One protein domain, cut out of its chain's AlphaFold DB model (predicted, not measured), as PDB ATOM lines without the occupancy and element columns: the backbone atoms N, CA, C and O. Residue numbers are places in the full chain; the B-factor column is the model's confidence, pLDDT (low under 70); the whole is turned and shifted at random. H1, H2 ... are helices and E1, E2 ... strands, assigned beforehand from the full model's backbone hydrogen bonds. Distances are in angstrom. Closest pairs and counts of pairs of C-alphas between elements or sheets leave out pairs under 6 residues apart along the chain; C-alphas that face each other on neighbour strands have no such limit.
ATOM      1  N   ILE A  66     110.436 130.018 160.113       74.38
ATOM      2  CA  ILE A  66     111.050 129.644 161.389       74.38
ATOM      3  C   ILE A  66     110.166 128.569 162.022       74.38
ATOM      4  O   ILE A  66     108.986 128.808 162.286       74.38
ATOM      5  N   ILE A  67     110.720 127.375 162.241       79.50
ATOM      6  CA  ILE A  67     110.021 126.346 163.004       79.50
ATOM      7  C   ILE A  67     110.197 126.685 164.480       79.50
ATOM      8  O   ILE A  67     111.305 126.677 165.014       79.50
ATOM      9  N   HIS A  68     109.086 126.998 165.140       84.00
ATOM     10  CA  HIS A  68     109.032 127.073 166.595       84.00
ATOM     11  C   HIS A  68     109.023 125.669 167.203       84.00
ATOM     12  O   HIS A  68     108.792 124.676 166.506       84.00
ATOM     13  N   ASP A  69     109.264 125.584 168.510       88.00
ATOM     14  CA  ASP A  69     109.216 124.299 169.195       88.00
ATOM     15  C   ASP A  69     107.828 123.660 169.024       88.00
ATOM     16  O   ASP A  69     106.799 124.253 169.349       88.00
ATOM     17  N   THR A  70     107.797 122.475 168.422       92.75
ATOM     18  CA  THR A  70     106.581 121.779 167.994       92.75
ATOM     19  C   THR A  70     106.642 120.323 168.409       92.75
ATOM     20  O   THR A  70     107.706 119.704 168.432       92.75
ATOM     21  N   PHE A  71     105.474 119.768 168.718       95.50
ATOM     22  CA  PHE A  71     105.328 118.366 169.083       95.50
ATOM     23  C   PHE A  71     105.545 117.447 167.869       95.50
ATOM     24  O   PHE A  71     104.961 117.666 166.801       95.50
ATOM     25  N   VAL A  72     106.367 116.409 168.041       94.44
ATOM     26  CA  VAL A  72     106.739 115.442 166.991       94.44
ATOM     27  C   VAL A  72     106.676 113.986 167.447       94.44
ATOM     28  O   VAL A  72     106.347 113.145 166.626       94.44
ATOM     29  N   ASN A  73     106.926 113.673 168.720       96.06
ATOM     30  CA  ASN A  73     106.862 112.316 169.285       96.06
ATOM     31  C   ASN A  73     107.496 111.213 168.402       96.06
ATOM     32  O   ASN A  73     106.804 110.416 167.753       96.06
ATOM     33  N   VAL A  74     108.827 111.167 168.364       96.75
ATOM     34  CA  VAL A  74     109.615 110.207 167.576       96.75
ATOM     35  C   VAL A  74     110.526 109.397 168.493       96.75
ATOM     36  O   VAL A  74     111.386 109.962 169.160       96.75
ATOM     37  N   ASP A  75     110.354 108.076 168.496       96.56
ATOM     38  CA  ASP A  75     111.268 107.153 169.168       96.56
ATOM     39  C   ASP A  75     112.485 106.894 168.284       96.56
ATOM     40  O   ASP A  75     112.350 106.570 167.103       96.56
ATOM     41  N   ILE A  76     113.669 107.051 168.866       96.19
ATOM     42  CA  ILE A  76     114.951 106.872 168.195       96.19
ATOM     43  C   ILE A  76     115.877 105.985 169.026       96.19
ATOM     44  O   ILE A  76     115.756 105.906 170.252       96.19
ATOM     45  N   LYS A  77     116.822 105.321 168.358       94.88
ATOM     46  CA  LYS A  77     117.895 104.553 168.995       94.88
ATOM     47  C   LYS A  77     119.185 105.376 168.978       94.88
ATOM     48  O   LYS A  77     119.618 105.810 167.915       94.88
ATOM     49  N   LEU A  78     119.751 105.616 170.154       94.25
ATOM     50  CA  LEU A  78     121.069 106.222 170.352       94.25
ATOM     51  C   LEU A  78     122.122 105.119 170.546       94.25
ATOM     52  O   LEU A  78     121.803 103.937 170.409       94.25
ATOM     53  N   ALA A  79     123.360 105.503 170.873       91.00
ATOM     54  CA  ALA A  79     124.472 104.573 171.073       91.00
ATOM     55  C   ALA A  79     124.156 103.511 172.142       91.00
ATOM     56  O   ALA A  79     124.278 102.315 171.883       91.00
ATOM     57  N   SER A  80     123.671 103.932 173.317       91.94
ATOM     58  CA  SER A  80     123.442 103.028 174.455       91.94
ATOM     59  C   SER A  80     121.967 102.807 174.806       91.94
ATOM     60  O   SER A  80     121.632 101.883 175.551       91.94
ATOM     61  N   ARG A  81     121.058 103.659 174.312       93.56
ATOM     62  CA  ARG A  81     119.661 103.701 174.777       93.56
ATOM     63  C   ARG A  81     118.660 104.068 173.691       93.56
ATOM     64  O   ARG A  81     119.003 104.661 172.674       93.56
ATOM     65  N   SER A  82     117.383 103.818 173.962       96.00
ATOM     66  CA  SER A  82     116.281 104.448 173.229       96.00
ATOM     67  C   SER A  82     115.939 105.816 173.823       96.00
ATOM     68  O   SER A  82     116.008 106.013 175.039       96.00
ATOM     69  N   PHE A  83     115.551 106.760 172.972       97.00
ATOM     70  CA  PHE A  83     115.145 108.105 173.366       97.00
ATOM     71  C   PHE A  83     113.900 108.539 172.589       97.00
ATOM     72  O   PHE A  83     113.810 108.328 171.385       97.00
ATOM     73  N   ASN A  84     112.940 109.148 173.281       97.62
ATOM     74  CA  ASN A  84     111.721 109.679 172.680       97.62
ATOM     75  C   ASN A  84     111.840 111.204 172.551       97.62
ATOM     76  O   ASN A  84     111.865 111.911 173.558       97.62
ATOM     77  N   ILE A  85     111.913 111.696 171.313       97.62
ATOM     78  CA  ILE A  85     111.881 113.122 170.976       97.62
ATOM     79  C   ILE A  85     110.419 113.568 171.006       97.62
ATOM     80  O   ILE A  85     109.668 113.300 170.065       97.62
ATOM     81  N   LYS A  86     109.989 114.243 172.076       97.69
ATOM     82  CA  LYS A  86     108.603 114.716 172.221       97.69
ATOM     83  C   LYS A  86     108.390 115.984 171.419       97.69
ATOM     84  O   LYS A  86     107.385 116.096 170.712       97.69
ATOM     85  N   THR A  87     109.347 116.901 171.485       97.50
ATOM     86  CA  THR A  87     109.346 118.155 170.733       97.50
ATOM     87  C   THR A  87     110.624 118.299 169.914       97.50
ATOM     88  O   THR A  87     111.627 117.647 170.193       97.50
ATOM     89  N   VAL A  88     110.618 119.138 168.875       96.44
ATOM     90  CA  VAL A  88     111.822 119.338 168.047       96.44
ATOM     91  C   VAL A  88     113.013 119.869 168.853       96.44
ATOM     92  O   VAL A  88     114.147 119.557 168.502       96.44
ATOM     93  N   SER A  89     112.784 120.607 169.947       94.88
ATOM     94  CA  SER A  89     113.851 121.099 170.828       94.88
ATOM     95  C   SER A  89     114.577 120.000 171.615       94.88
ATOM     96  O   SER A  89     115.745 120.184 171.971       94.88
ATOM     97  N   ASP A  90     113.964 118.823 171.799       96.44
ATOM     98  CA  ASP A  90     114.604 117.670 172.451       96.44
ATOM     99  C   ASP A  90     115.842 117.166 171.682       96.44
ATOM    100  O   ASP A  90     116.686 116.481 172.261       96.44
ATOM    101  N   ILE A  91     116.030 117.563 170.412       94.69
ATOM    102  CA  ILE A  91     117.262 117.301 169.643       94.69
ATOM    103  C   ILE A  91     118.515 117.934 170.279       94.69
ATOM    104  O   ILE A  91     119.634 117.609 169.893       94.69
ATOM    105  N   HIS A  92     118.348 118.839 171.248       92.88
ATOM    106  CA  HIS A  92     119.422 119.477 172.014       92.88
ATOM    107  C   HIS A  92     119.568 118.938 173.438       92.88
ATOM    108  O   HIS A  92     120.282 119.525 174.262       92.88
ATOM    109  N   LYS A  93     118.897 117.827 173.753       93.19
ATOM    110  CA  LYS A  93     119.010 117.190 175.058       93.19
ATOM    111  C   LYS A  93     120.461 116.787 175.326       93.19
ATOM    112  O   LYS A  93     121.143 116.222 174.476       93.19
ATOM    113  N   LYS A  94     120.930 117.072 176.541       91.69
ATOM    114  CA  LYS A  94     122.217 116.579 177.041       91.69
ATOM    115  C   LYS A  94     122.032 115.218 177.698       91.69
ATOM    116  O   LYS A  94     121.050 115.007 178.413       91.69
ATOM    117  N   PHE A  95     123.014 114.351 177.499       92.56
ATOM    118  CA  PHE A  95     123.085 113.028 178.103       92.56
ATOM    119  C   PHE A  95     124.307 112.945 179.015       92.56
ATOM    120  O   PHE A  95     125.249 113.723 178.875       92.56
ATOM    121  N   ASN A  96     124.265 112.013 179.968       92.44
ATOM    122  CA  ASN A  96     125.418 111.726 180.825       92.44
ATOM    123  C   ASN A  96     126.537 111.046 180.031       92.44
ATOM    124  O   ASN A  96     127.708 111.276 180.308       92.44
ATOM    125  N   ASP A  97     126.150 110.220 179.060       90.38
ATOM    126  CA  ASP A  97     127.064 109.572 178.135       90.38
ATOM    127  C   ASP A  97     127.300 110.493 176.921       90.38
ATOM    128  O   ASP A  97     126.328 110.855 176.241       90.38
ATOM    129  N   PRO A  98     128.546 110.922 176.652       90.12
ATOM    130  CA  PRO A  98     128.853 111.715 175.468       90.12
ATOM    131  C   PRO A  98     128.538 110.984 174.155       90.12
ATOM    132  O   PRO A  98     128.192 111.657 173.186       90.12
ATOM    133  N   GLU A  99     128.578 109.649 174.115       90.81
ATOM    134  CA  GLU A  99     128.309 108.876 172.896       90.81
ATOM    135  C   GLU A  99     126.842 108.977 172.468       90.81
ATOM    136  O   GLU A  99     126.545 109.115 171.281       90.81
ATOM    137  N   ASP A 100     125.907 109.018 173.423       93.75
ATOM    138  CA  ASP A 100     124.487 109.253 173.130       93.75
ATOM    139  C   ASP A 100     124.251 110.658 172.560       93.75
ATOM    140  O   ASP A 100     123.451 110.841 171.638       93.75
ATOM    141  N   PHE A 101     124.964 111.658 173.089       93.44
ATOM    142  CA  PHE A 101     124.902 113.032 172.593       93.44
ATOM    143  C   PHE A 101     125.463 113.143 171.169       93.44
ATOM    144  O   PHE A 101     124.865 113.792 170.309       93.44
ATOM    145  N   GLU A 102     126.591 112.490 170.894       92.19
ATOM    146  CA  GLU A 102     127.152 112.439 169.548       92.19
ATOM    147  C   GLU A 102     126.242 111.675 168.586       92.19
ATOM    148  O   GLU A 102     125.932 112.205 167.524       92.19
ATOM    149  N   SER A 103     125.737 110.498 168.964       93.88
ATOM    150  CA  SER A 103     124.805 109.694 168.161       93.88
ATOM    151  C   SER A 103     123.554 110.488 167.761       93.88
ATOM    152  O   SER A 103     123.164 110.499 166.585       93.88
ATOM    153  N   LEU A 104     122.987 111.261 168.699       96.00
ATOM    154  CA  LEU A 104     121.863 112.162 168.433       96.00
ATOM    155  C   LEU A 104     122.198 113.179 167.329       96.00
ATOM    156  O   LEU A 104     121.412 113.374 166.399       96.00
ATOM    157  N   HIS A 105     123.378 113.798 167.408       95.62
ATOM    158  CA  HIS A 105     123.823 114.856 166.495       95.62
ATOM    159  C   HIS A 105     124.507 114.366 165.211       95.62
ATOM    160  O   HIS A 105     124.650 115.158 164.272       95.62
ATOM    161  N   ARG A 106     124.888 113.087 165.147       96.44
ATOM    162  CA  ARG A 106     125.305 112.353 163.943       96.44
ATOM    163  C   ARG A 106     124.103 111.877 163.121       96.44
ATOM    164  O   ARG A 106     124.276 111.480 161.973       96.44
ATOM    165  N   PHE A 107     122.891 111.944 163.682       97.31
ATOM    166  CA  PHE A 107     121.649 111.482 163.051       97.31
ATOM    167  C   PHE A 107     121.688 109.996 162.655       97.31
ATOM    168  O   PHE A 107     120.980 109.572 161.744       97.31
ATOM    169  N   ILE A 108     122.489 109.187 163.356       94.50
ATOM    170  CA  ILE A 108     122.633 107.751 163.071       94.50
ATOM    171  C   ILE A 108     121.299 107.025 163.227       94.50
ATOM    172  O   ILE A 108     120.988 106.112 162.467       94.50
ATOM    173  N   TRP A 109     120.450 107.493 164.143       95.88
ATOM    174  CA  TRP A 109     119.108 106.962 164.331       95.88
ATOM    175  C   TRP A 109     118.269 106.935 163.045       95.88
ATOM    176  O   TRP A 109     117.436 106.042 162.921       95.88
ATOM    177  N   LEU A 110     118.517 107.814 162.058       97.00
ATOM    178  CA  LEU A 110     117.854 107.761 160.744       97.00
ATOM    179  C   LEU A 110     118.105 106.438 160.006       97.00
ATOM    180  O   LEU A 110     117.241 105.991 159.258       97.00
ATOM    181  N   ARG A 111     119.264 105.804 160.226       94.00
ATOM    182  CA  ARG A 111     119.630 104.501 159.650       94.00
ATOM    183  C   ARG A 111     118.937 103.329 160.332       94.00
ATOM    184  O   ARG A 111     118.804 102.273 159.730       94.00
ATOM    185  N   THR A 112     118.510 103.513 161.579       91.19
ATOM    186  CA  THR A 112     117.832 102.470 162.364       91.19
ATOM    187  C   THR A 112     116.320 102.443 162.149       91.19
ATOM    188  O   THR A 112     115.640 101.553 162.653       91.19
ATOM    189  N   LEU A 113     115.779 103.424 161.419       92.81
ATOM    190  CA  LEU A 113     114.363 103.479 161.082       92.81
ATOM    191  C   LEU A 113     114.055 102.540 159.915       92.81
ATOM    192  O   LEU A 113     114.743 102.547 158.898       92.81
ATOM    193  N   ASP A 114     112.943 101.820 160.022       92.12
ATOM    194  CA  ASP A 114     112.346 101.109 158.895       92.12
ATOM    195  C   ASP A 114     111.593 102.114 158.008       92.12
ATOM    196  O   ASP A 114     110.378 102.293 158.127       92.12
ATOM    197  N   ILE A 115     112.353 102.855 157.188       92.06
ATOM    198  CA  ILE A 115     111.848 103.974 156.373       92.06
ATOM    199  C   ILE A 115     110.689 103.530 155.471       92.06
ATOM    200  O   ILE A 115     109.723 104.279 155.318       92.06
ATOM    201  N   ASP A 116     110.741 102.306 154.942       89.81
ATOM    202  CA  ASP A 116     109.733 101.764 154.025       89.81
ATOM    203  C   ASP A 116     108.371 101.528 154.705       89.81
ATOM    204  O   ASP A 116     107.338 101.480 154.036       89.81
ATOM    205  N   LYS A 117     108.339 101.436 156.043       93.81
ATOM    206  CA  LYS A 117     107.107 101.299 156.840       93.81
ATOM    207  C   LYS A 117     106.613 102.612 157.449       93.81
ATOM    208  O   LYS A 117     105.577 102.622 158.122       93.81
ATOM    209  N   LEU A 118     107.320 103.727 157.255       94.88
ATOM    210  CA  LEU A 118     106.909 105.011 157.821       94.88
ATOM    211  C   LEU A 118     105.729 105.605 157.049       94.88
ATOM    212  O   LEU A 118     105.755 105.757 155.831       94.88
ATOM    213  N   ASN A 119     104.698 106.035 157.778       95.50
ATOM    214  CA  ASN A 119     103.632 106.843 157.192       95.50
ATOM    215  C   ASN A 119     104.067 108.312 157.018       95.50
ATOM    216  O   ASN A 119     105.002 108.798 157.660       95.50
ATOM    217  N   MET A 120     103.326 109.055 156.190       95.19
ATOM    218  CA  MET A 120     103.634 110.460 155.891       95.19
ATOM    219  C   MET A 120     103.657 111.368 157.125       95.19
ATOM    220  O   MET A 120     104.424 112.329 157.158       95.19
ATOM    221  N   ASN A 121     102.855 111.077 158.154       95.94
ATOM    222  CA  ASN A 121     102.881 111.858 159.389       95.94
ATOM    223  C   ASN A 121     104.235 111.707 160.101       95.94
ATOM    224  O   ASN A 121     104.859 112.706 160.452       95.94
ATOM    225  N   LYS A 122     104.736 110.473 160.235       96.50
ATOM    226  CA  LYS A 122     106.034 110.200 160.863       96.50
ATOM    227  C   LYS A 122     107.191 110.801 160.064       96.50
ATOM    228  O   LYS A 122     108.076 111.415 160.655       96.50
ATOM    229  N   ILE A 123     107.138 110.715 158.732       96.94
ATOM    230  CA  ILE A 123     108.111 111.362 157.834       96.94
ATOM    231  C   ILE A 123     108.147 112.877 158.074       96.94
ATOM    232  O   ILE A 123     109.223 113.449 158.248       96.94
ATOM    233  N   ASN A 124     106.982 113.530 158.144       95.50
ATOM    234  CA  ASN A 124     106.890 114.969 158.399       95.50
ATOM    235  C   ASN A 124     107.383 115.345 159.810       95.50
ATOM    236  O   ASN A 124     107.968 116.411 159.992       95.50
ATOM    237  N   GLN A 125     107.163 114.494 160.817       96.62
ATOM    238  CA  GLN A 125     107.684 114.692 162.177       96.62
ATOM    239  C   GLN A 125     109.217 114.634 162.211       96.62
ATOM    240  O   GLN A 125     109.849 115.522 162.780       96.62
ATOM    241  N   ILE A 126     109.817 113.641 161.551       97.75
ATOM    242  CA  ILE A 126     111.275 113.511 161.419       97.75
ATOM    243  C   ILE A 126     111.863 114.702 160.654       97.75
ATOM    244  O   ILE A 126     112.855 115.293 161.076       97.75
ATOM    245  N   GLU A 127     111.224 115.105 159.555       96.56
ATOM    246  CA  GLU A 127     111.663 116.245 158.752       96.56
ATOM    247  C   GLU A 127     111.666 117.549 159.565       96.56
ATOM    248  O   GLU A 127     112.632 118.307 159.496       96.56
ATOM    249  N   LYS A 128     110.651 117.780 160.410       96.31
ATOM    250  CA  LYS A 128     110.620 118.928 161.334       96.31
ATOM    251  C   LYS A 128     111.815 118.944 162.287       96.31
ATOM    252  O   LYS A 128     112.368 120.017 162.512       96.31
ATOM    253  N   ILE A 129     112.239 117.788 162.807       97.50
ATOM    254  CA  ILE A 129     113.424 117.680 163.676       97.50
ATOM    255  C   ILE A 129     114.687 118.098 162.908       97.50
ATOM    256  O   ILE A 129     115.461 118.917 163.401       97.50
ATOM    257  N   ILE A 130     114.878 117.585 161.685       97.25
ATOM    258  CA  ILE A 130     116.036 117.921 160.837       97.25
ATOM    259  C   ILE A 130     116.041 119.418 160.492       97.25
ATOM    260  O   ILE A 130     117.057 120.092 160.664       97.25
ATOM    261  N   ILE A 131     114.904 119.957 160.033       95.06
ATOM    262  CA  ILE A 131     114.759 121.376 159.675       95.06
ATOM    263  C   ILE A 131     115.069 122.254 160.889       95.06
ATOM    264  O   ILE A 131     115.862 123.188 160.760       95.06
ATOM    265  N   TYR A 132     114.491 121.944 162.052       94.31
ATOM    266  CA  TYR A 132     114.720 122.688 163.286       94.31
ATOM    267  C   TYR A 132     116.196 122.661 163.697       94.31
ATOM    268  O   TYR A 132     116.782 123.713 163.954       94.31
ATOM    269  N   TRP A 133     116.838 121.487 163.671       94.56
ATOM    270  CA  TRP A 133     118.264 121.373 163.972       94.56
ATOM    271  C   TRP A 133     119.104 122.255 163.035       94.56
ATOM    272  O   TRP A 133     119.942 123.024 163.508       94.56
ATOM    273  N   CYS A 134     118.848 122.218 161.723       92.44
ATOM    274  CA  CYS A 134     119.567 123.046 160.749       92.44
ATOM    275  C   CYS A 134     119.312 124.554 160.924       92.44
ATOM    276  O   CYS A 134     120.197 125.348 160.607       92.44
ATOM    277  N   GLN A 135     118.129 124.951 161.407       88.19
ATOM    278  CA  GLN A 135     117.787 126.351 161.691       88.19
ATOM    279  C   GLN A 135     118.527 126.886 162.918       88.19
ATOM    280  O   GLN A 135     119.099 127.974 162.864       88.19
ATOM    281  N   VAL A 136     118.530 126.128 164.017       87.38
ATOM    282  CA  VAL A 136     119.140 126.557 165.285       87.38
ATOM    283  C   VAL A 136     120.668 126.486 165.226       87.38
ATOM    284  O   VAL A 136     121.357 127.346 165.773       87.38
ATOM    285  N   ASN A 137     121.219 125.488 164.531       85.69
ATOM    286  CA  ASN A 137     122.658 125.235 164.468       85.69
ATOM    287  C   ASN A 137     123.249 125.790 163.174       85.69
ATOM    288  O   ASN A 137     123.835 125.054 162.379       85.69
ATOM    289  N   ASN A 138     123.106 127.097 162.949       69.88
ATOM    290  CA  ASN A 138     123.849 127.743 161.876       69.88
ATOM    291  C   ASN A 138     125.347 127.803 162.245       69.88
ATOM    292  O   ASN A 138     125.710 128.076 163.390       69.88
ATOM    293  N   GLN A 139     126.218 127.539 161.270       60.50
ATOM    294  CA  GLN A 139     127.661 127.271 161.425       60.50
ATOM    295  C   GLN A 139     128.469 128.408 162.067       60.50
ATOM    296  O   GLN A 139     129.632 128.223 162.415       60.50
ATOM    297  N   LEU A 140     127.866 129.583 162.232       53.78
ATOM    298  CA  LEU A 140     128.547 130.812 162.617       53.78
ATOM    299  C   LEU A 140     129.049 130.835 164.075       53.78
ATOM    300  O   LEU A 140     129.881 131.681 164.385       53.78
ATOM    301  N   ASN A 141     128.614 129.921 164.959       48.38
ATOM    302  CA  ASN A 141     128.766 130.137 166.410       48.38
ATOM    303  C   ASN A 141     129.506 129.091 167.267       48.38
ATOM    304  O   ASN A 141     129.620 129.330 168.466       48.38
ATOM    305  N   CYS A 142     130.062 127.981 166.764       49.84
ATOM    306  CA  CYS A 142     130.571 126.943 167.687       49.84
ATOM    307  C   CYS A 142     131.829 126.192 167.210       49.84
ATOM    308  O   CYS A 142     131.763 125.035 166.816       49.84
ATOM    309  N   ASN A 143     133.011 126.794 167.372       53.50
ATOM    310  CA  ASN A 143     134.300 126.133 167.089       53.50
ATOM    311  C   ASN A 143     134.778 125.135 168.174       53.50
ATOM    312  O   ASN A 143     135.925 124.695 168.129       53.50
ATOM    313  N   SER A 144     133.951 124.782 169.166       58.16
ATOM    314  CA  SER A 144     134.364 123.916 170.291       58.16
ATOM    315  C   SER A 144     133.364 122.830 170.702       58.16
ATOM    316  O   SER A 144     133.643 122.088 171.641       58.16
ATOM    317  N   SER A 145     132.216 122.707 170.030       79.38
ATOM    318  CA  SER A 145     131.217 121.682 170.367       79.38
ATOM    319  C   SER A 145     131.460 120.390 169.580       79.38
ATOM    320  O   SER A 145     131.746 120.450 168.385       79.38
ATOM    321  N   LEU A 146     131.273 119.229 170.225       84.62
ATOM    322  CA  LEU A 146     131.353 117.895 169.600       84.62
ATOM    323  C   LEU A 146     130.453 117.770 168.357       84.62
ATOM    324  O   LEU A 146     130.777 117.044 167.418       84.62
ATOM    325  N   ILE A 147     129.362 118.541 168.299       90.50
ATOM    326  CA  ILE A 147     128.435 118.554 167.157       90.50
ATOM    327  C   ILE A 147     129.085 119.058 165.861       90.50
ATOM    328  O   ILE A 147     128.581 118.754 164.781       90.50
ATOM    329  N   TRP A 148     130.173 119.827 165.962       90.94
ATOM    330  CA  TRP A 148     130.932 120.391 164.839       90.94
ATOM    331  C   TRP A 148     132.282 119.704 164.637       90.94
ATOM    332  O   TRP A 148     133.107 120.183 163.859       90.94
ATOM    333  N   HIS A 149     132.523 118.584 165.323       91.00
ATOM    334  CA  HIS A 149     133.687 117.759 165.039       91.00
ATOM    335  C   HIS A 149     133.593 117.212 163.601       91.00
ATOM    336  O   HIS A 149     132.486 116.840 163.193       91.00
ATOM    337  N   PRO A 150     134.692 117.144 162.823       93.56
ATOM    338  CA  PRO A 150     134.630 116.731 161.418       93.56
ATOM    339  C   PRO A 150     133.984 115.353 161.227       93.56
ATOM    340  O   PRO A 150     133.106 115.205 160.377       93.56
ATOM    341  N   TYR A 151     134.300 114.386 162.090       94.00
ATOM    342  CA  TYR A 151     133.623 113.089 162.117       94.00
ATOM    343  C   TYR A 151     132.098 113.202 162.293       94.00
ATOM    344  O   TYR A 151     131.329 112.644 161.514       94.00
ATOM    345  N   THR A 152     131.635 113.997 163.263       94.94
ATOM    346  CA  THR A 152     130.197 114.187 163.524       94.94
ATOM    347  C   THR A 152     129.491 114.910 162.378       94.94
ATOM    348  O   THR A 152     128.359 114.574 162.030       94.94
ATOM    349  N   ILE A 153     130.162 115.882 161.753       96.00
ATOM    350  CA  ILE A 153     129.680 116.528 160.528       96.00
ATOM    351  C   ILE A 153     129.542 115.496 159.402       96.00
ATOM    352  O   ILE A 153     128.530 115.501 158.700       96.00
ATOM    353  N   SER A 154     130.531 114.611 159.263       97.81
ATOM    354  CA  SER A 154     130.586 113.592 158.213       97.81
ATOM    355  C   SER A 154     129.373 112.667 158.271       97.81
ATOM    356  O   SER A 154     128.641 112.566 157.283       97.81
ATOM    357  N   GLU A 155     129.119 112.078 159.445       97.81
ATOM    358  CA  GLU A 155     127.966 111.202 159.682       97.81
ATOM    359  C   GLU A 155     126.640 111.934 159.473       97.81
ATOM    360  O   GLU A 155     125.750 111.422 158.799       97.81
ATOM    361  N   ARG A 156     126.504 113.167 159.976       97.62
ATOM    362  CA  ARG A 156     125.262 113.931 159.815       97.62
ATOM    363  C   ARG A 156     124.933 114.209 158.350       97.62
ATOM    364  O   ARG A 156     123.779 114.055 157.958       97.62
ATOM    365  N   ILE A 157     125.920 114.603 157.541       98.38
ATOM    366  CA  ILE A 157     125.730 114.796 156.095       98.38
ATOM    367  C   ILE A 157     125.262 113.482 155.461       98.38
ATOM    368  O   ILE A 157     124.230 113.462 154.795       98.38
ATOM    369  N   ILE A 158     125.980 112.385 155.716       98.31
ATOM    370  CA  ILE A 158     125.682 111.061 155.158       98.31
ATOM    371  C   ILE A 158     124.257 110.619 155.521       98.31
ATOM    372  O   ILE A 158     123.482 110.234 154.646       98.31
ATOM    373  N   ASN A 159     123.887 110.712 156.796       98.25
ATOM    374  CA  ASN A 159     122.614 110.206 157.303       98.25
ATOM    375  C   ASN A 159     121.421 111.053 156.846       98.25
ATOM    376  O   ASN A 159     120.374 110.497 156.512       98.25
ATOM    377  N   ILE A 160     121.578 112.379 156.751       98.31
ATOM    378  CA  ILE A 160     120.533 113.241 156.186       98.31
ATOM    379  C   ILE A 160     120.346 112.949 154.691       98.31
ATOM    380  O   ILE A 160     119.209 112.782 154.247       98.31
ATOM    381  N   LEU A 161     121.429 112.856 153.911       98.12
ATOM    382  CA  LEU A 161     121.334 112.571 152.474       98.12
ATOM    383  C   LEU A 161     120.737 111.188 152.199       98.12
ATOM    384  O   LEU A 161     119.874 111.062 151.328       98.12
ATOM    385  N   TYR A 162     121.124 110.175 152.978       97.00
ATOM    386  CA  TYR A 162     120.503 108.854 152.935       97.00
ATOM    387  C   TYR A 162     118.992 108.931 153.172       97.00
ATOM    388  O   TYR A 162     118.220 108.403 152.371       97.00
ATOM    389  N   TYR A 163     118.559 109.620 154.233       97.75
ATOM    390  CA  TYR A 163     117.143 109.731 154.575       97.75
ATOM    391  C   TYR A 163     116.328 110.361 153.439       97.75
ATOM    392  O   TYR A 163     115.324 109.785 153.020       97.75
ATOM    393  N   TYR A 164     116.783 111.490 152.882       97.38
ATOM    394  CA  TYR A 164     116.083 112.148 151.770       97.38
ATOM    395  C   TYR A 164     116.091 111.326 150.477       97.38
ATOM    396  O   TYR A 164     115.074 111.290 149.779       97.38
ATOM    397  N   SER A 165     117.193 110.625 150.187       94.69
ATOM    398  CA  SER A 165     117.274 109.686 149.063       94.69
ATOM    399  C   SER A 165     116.244 108.557 149.208       94.69
ATOM    400  O   SER A 165     115.502 108.263 148.271       94.69
ATOM    401  N   LYS A 166     116.115 107.981 150.412       94.75
ATOM    402  CA  LYS A 166     115.185 106.880 150.698       94.75
ATOM    403  C   LYS A 166     113.716 107.284 150.631       94.75
ATOM    404  O   LYS A 166     112.938 106.595 149.979       94.75
ATOM    405  N   ILE A 167     113.335 108.413 151.230       95.75
ATOM    406  CA  ILE A 167     111.941 108.898 151.179       95.75
ATOM    407  C   ILE A 167     111.576 109.548 149.835       95.75
ATOM    408  O   ILE A 167     110.428 109.949 149.649       95.75
ATOM    409  N   LYS A 168     112.543 109.700 148.917       93.75
ATOM    410  CA  LYS A 168     112.370 110.310 147.587       93.75
ATOM    411  C   LYS A 168     111.746 111.713 147.641       93.75
ATOM    412  O   LYS A 168     110.928 112.074 146.794       93.75
ATOM    413  N   LYS A 169     112.126 112.521 148.641       94.25
ATOM    414  CA  LYS A 169     111.707 113.929 148.778       94.25
ATOM    415  C   LYS A 169     112.864 114.876 148.483       94.25
ATOM    416  O   LYS A 169     114.019 114.597 148.789       94.25
ATOM    417  N   ASN A 170     112.524 116.055 147.968       94.25
ATOM    418  CA  ASN A 170     113.479 117.148 147.838       94.25
ATOM    419  C   ASN A 170     113.916 117.659 149.215       94.25
ATOM    420  O   ASN A 170     113.077 117.904 150.078       94.25
ATOM    421  N   ILE A 171     115.219 117.900 149.377       95.44
ATOM    422  CA  ILE A 171     115.770 118.500 150.596       95.44
ATOM    423  C   ILE A 171     115.270 119.953 150.719       95.44
ATOM    424  O   ILE A 171     115.494 120.733 149.777       95.44
ATOM    425  N   PRO A 172     114.663 120.342 151.860       93.81
ATOM    426  CA  PRO A 172     114.308 121.721 152.179       93.81
ATOM    427  C   PRO A 172     115.506 122.668 152.076       93.81
ATOM    428  O   PRO A 172     116.634 122.306 152.410       93.81
ATOM    429  N   LEU A 173     115.267 123.909 151.643       89.88
ATOM    430  CA  LEU A 173     116.333 124.872 151.341       89.88
ATOM    431  C   LEU A 173     117.286 125.116 152.525       89.88
ATOM    432  O   LEU A 173     118.497 125.113 152.344       89.88
ATOM    433  N   ASN A 174     116.767 125.268 153.745       88.44
ATOM    434  CA  ASN A 174     117.602 125.472 154.932       88.44
ATOM    435  C   ASN A 174     118.483 124.254 155.252       88.44
ATOM    436  O   ASN A 174     119.642 124.420 155.624       88.44
ATOM    437  N   VAL A 175     117.947 123.039 155.098       94.25
ATOM    438  CA  VAL A 175     118.696 121.794 155.314       94.25
ATOM    439  C   VAL A 175     119.789 121.672 154.259       94.25
ATOM    440  O   VAL A 175     120.940 121.399 154.589       94.25
ATOM    441  N   ARG A 176     119.461 121.969 152.999       94.12
ATOM    442  CA  ARG A 176     120.417 122.002 151.890       94.12
ATOM    443  C   ARG A 176     121.548 123.002 152.141       94.12
ATOM    444  O   ARG A 176     122.710 122.625 152.042       94.12
ATOM    445  N   ASN A 177     121.228 124.238 152.517       91.12
ATOM    446  CA  ASN A 177     122.226 125.272 152.807       91.12
ATOM    447  C   ASN A 177     123.113 124.878 153.998       91.12
ATOM    448  O   ASN A 177     124.330 125.065 153.958       91.12
ATOM    449  N   ASN A 178     122.524 124.267 155.033       92.12
ATOM    450  CA  ASN A 178     123.282 123.739 156.163       92.12
ATOM    451  C   ASN A 178     124.239 122.618 155.730       92.12
ATOM    452  O   ASN A 178     125.397 122.631 156.145       92.12
ATOM    453  N   ILE A 179     123.806 121.699 154.861       95.69
ATOM    454  CA  ILE A 179     124.673 120.660 154.294       95.69
ATOM    455  C   ILE A 179     125.795 121.295 153.464       95.69
ATOM    456  O   ILE A 179     126.951 120.969 153.700       95.69
ATOM    457  N   HIS A 180     125.501 122.242 152.565       94.62
ATOM    458  CA  HIS A 180     126.522 122.918 151.751       94.62
ATOM    459  C   HIS A 180     127.614 123.567 152.603       94.62
ATOM    460  O   HIS A 180     128.805 123.324 152.391       94.62
ATOM    461  N   GLY A 181     127.219 124.359 153.602       92.00
ATOM    462  CA  GLY A 181     128.190 124.982 154.490       92.00
ATOM    463  C   GLY A 181     128.921 123.962 155.377       92.00
ATOM    464  O   GLY A 181     130.121 124.102 155.602       92.00
ATOM    465  N   SER A 182     128.246 122.887 155.812       93.25
ATOM    466  CA  SER A 182     128.855 121.839 156.642       93.25
ATOM    467  C   SER A 182     129.905 121.072 155.849       93.25
ATOM    468  O   SER A 182     130.984 120.806 156.369       93.25
ATOM    469  N   THR A 183     129.639 120.784 154.574       96.56
ATOM    470  CA  THR A 183     130.616 120.184 153.668       96.56
ATOM    471  C   THR A 183     131.788 121.136 153.417       96.56
ATOM    472  O   THR A 183     132.931 120.693 153.458       96.56
ATOM    473  N   ASN A 184     131.559 122.445 153.229       93.75
ATOM    474  CA  ASN A 184     132.660 123.412 153.082       93.75
ATOM    475  C   ASN A 184     133.531 123.468 154.352       93.75
ATOM    476  O   ASN A 184     134.762 123.460 154.290       93.75
ATOM    477  N   LEU A 185     132.893 123.464 155.526       91.88
ATOM    478  CA  LEU A 185     133.580 123.388 156.809       91.88
ATOM    479  C   LEU A 185     134.385 122.086 156.929       91.88
ATOM    480  O   LEU A 185     135.538 122.132 157.356       91.88
ATOM    481  N   LEU A 186     133.816 120.950 156.523       94.81
ATOM    482  CA  LEU A 186     134.473 119.645 156.545       94.81
ATOM    483  C   LEU A 186     135.689 119.599 155.611       94.81
ATOM    484  O   LEU A 186     136.774 119.234 156.054       94.81
ATOM    485  N   ILE A 187     135.557 120.064 154.361       95.75
ATOM    486  CA  ILE A 187     136.658 120.160 153.383       95.75
ATOM    487  C   ILE A 187     137.822 120.977 153.933       95.75
ATOM    488  O   ILE A 187     138.977 120.669 153.643       95.75
ATOM    489  N   LYS A 188     137.535 122.007 154.737       92.19
ATOM    490  CA  LYS A 188     138.546 122.854 155.374       92.19
ATOM    491  C   LYS A 188     139.106 122.240 156.658       92.19
ATOM    492  O   LYS A 188     140.109 122.752 157.143       92.19
ATOM    493  N   ASN A 189     138.497 121.210 157.241       91.94
ATOM    494  CA  ASN A 189     138.890 120.624 158.531       91.94
ATOM    495  C   ASN A 189     139.014 119.090 158.481       91.94
ATOM    496  O   ASN A 189     138.730 118.430 159.476       91.94
ATOM    497  N   LEU A 190     139.457 118.535 157.350       94.00
ATOM    498  CA  LEU A 190     139.736 117.108 157.205       94.00
ATOM    499  C   LEU A 190     140.724 116.635 158.273       94.00
ATOM    500  O   LEU A 190     141.722 117.304 158.572       94.00
TER     501      LEU A 190
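AT A GLANCE: This is residues 66 to 190 of the 319 residues of an uncharacterized protein of Gammaproteobacteria bacterium (UniProt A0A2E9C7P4). Three long helices make the body: H5 and H6 fold back on each other as a helical hairpin, and the last part of H4 packs on the first part of H6. A small hairpin of strands packs on H4 mainly through E1; of the short helices, H1 packs on H4, and H2 and H3 on H5. The printed part has 125 residues, with two antiparallel strands followed by six named helices: mostly helix. It is compact, with a radius of gyration of the C-alphas of 13.7 A and spans of 38 by 35 by 26 A.

HOW THE PARTS SIT: E1, residues 71 to 77, and E2, residues 82 to 87, form an antiparallel hairpin; N 76 and O 83, 2.8 A apart, are within hydrogen-bond range. H1, residues 88 to 92, touches residues 128 to 133 of H4, residues 120 to 136; their closest C-alphas are Val 88 and Ile 129, 4.9 A. The closest C-alphas of E1 and H4 are Val 72 and Gln 125, 5.0 A. H2, residues 98 to 106, touches residues 152 to 159 of H5, residues 150 to 167, at a steep tilt of 47 degrees, the same way; the closest C-alphas are Arg 106 and Arg 156, 4.4 A. H3, residues 109 to 112, touches residues 159 to 163 of H5; the closest C-alphas are Leu 110 and Asn 159, 6.4 A. H6, residues 173 to 188, touches residues 150 to 157 of H5 with its residues 179 to 186, opposite ways at 35.0 degrees, only just steep; the closest C-alphas are Pro 150 and Leu 186, 5.7 A. Residues 174 to 178 of H6 touch residues 130 to 135 of H4, at a steep tilt of 52 degrees. Every O i to N i+4 pair is within hydrogen-bond range in H2, H4, H5 and H6; H1 has 0 of 1, but 2 of 2 O i to N i+3 pairs, and H3 is too short for an i+4 pair.

IN THESE COORDINATES: E1 begins at C-alpha 71, (105.328, 118.366, 169.083), and spans 18.7 A. H4 is 24.2 A long, H5 26.1 A and H6 22.7 A, ending at C-alpha 188, (138.546, 122.854, 155.374).

THE WHOLE: The C-alphas of Asn 119 and Lys 188 are farthest apart, 38.5 A. The printed part has no cut. The link from H4 to H5 is long, 13 residues; in it residues 140 to 145 stand free, and residues 138 to 144 have pLDDT under 70.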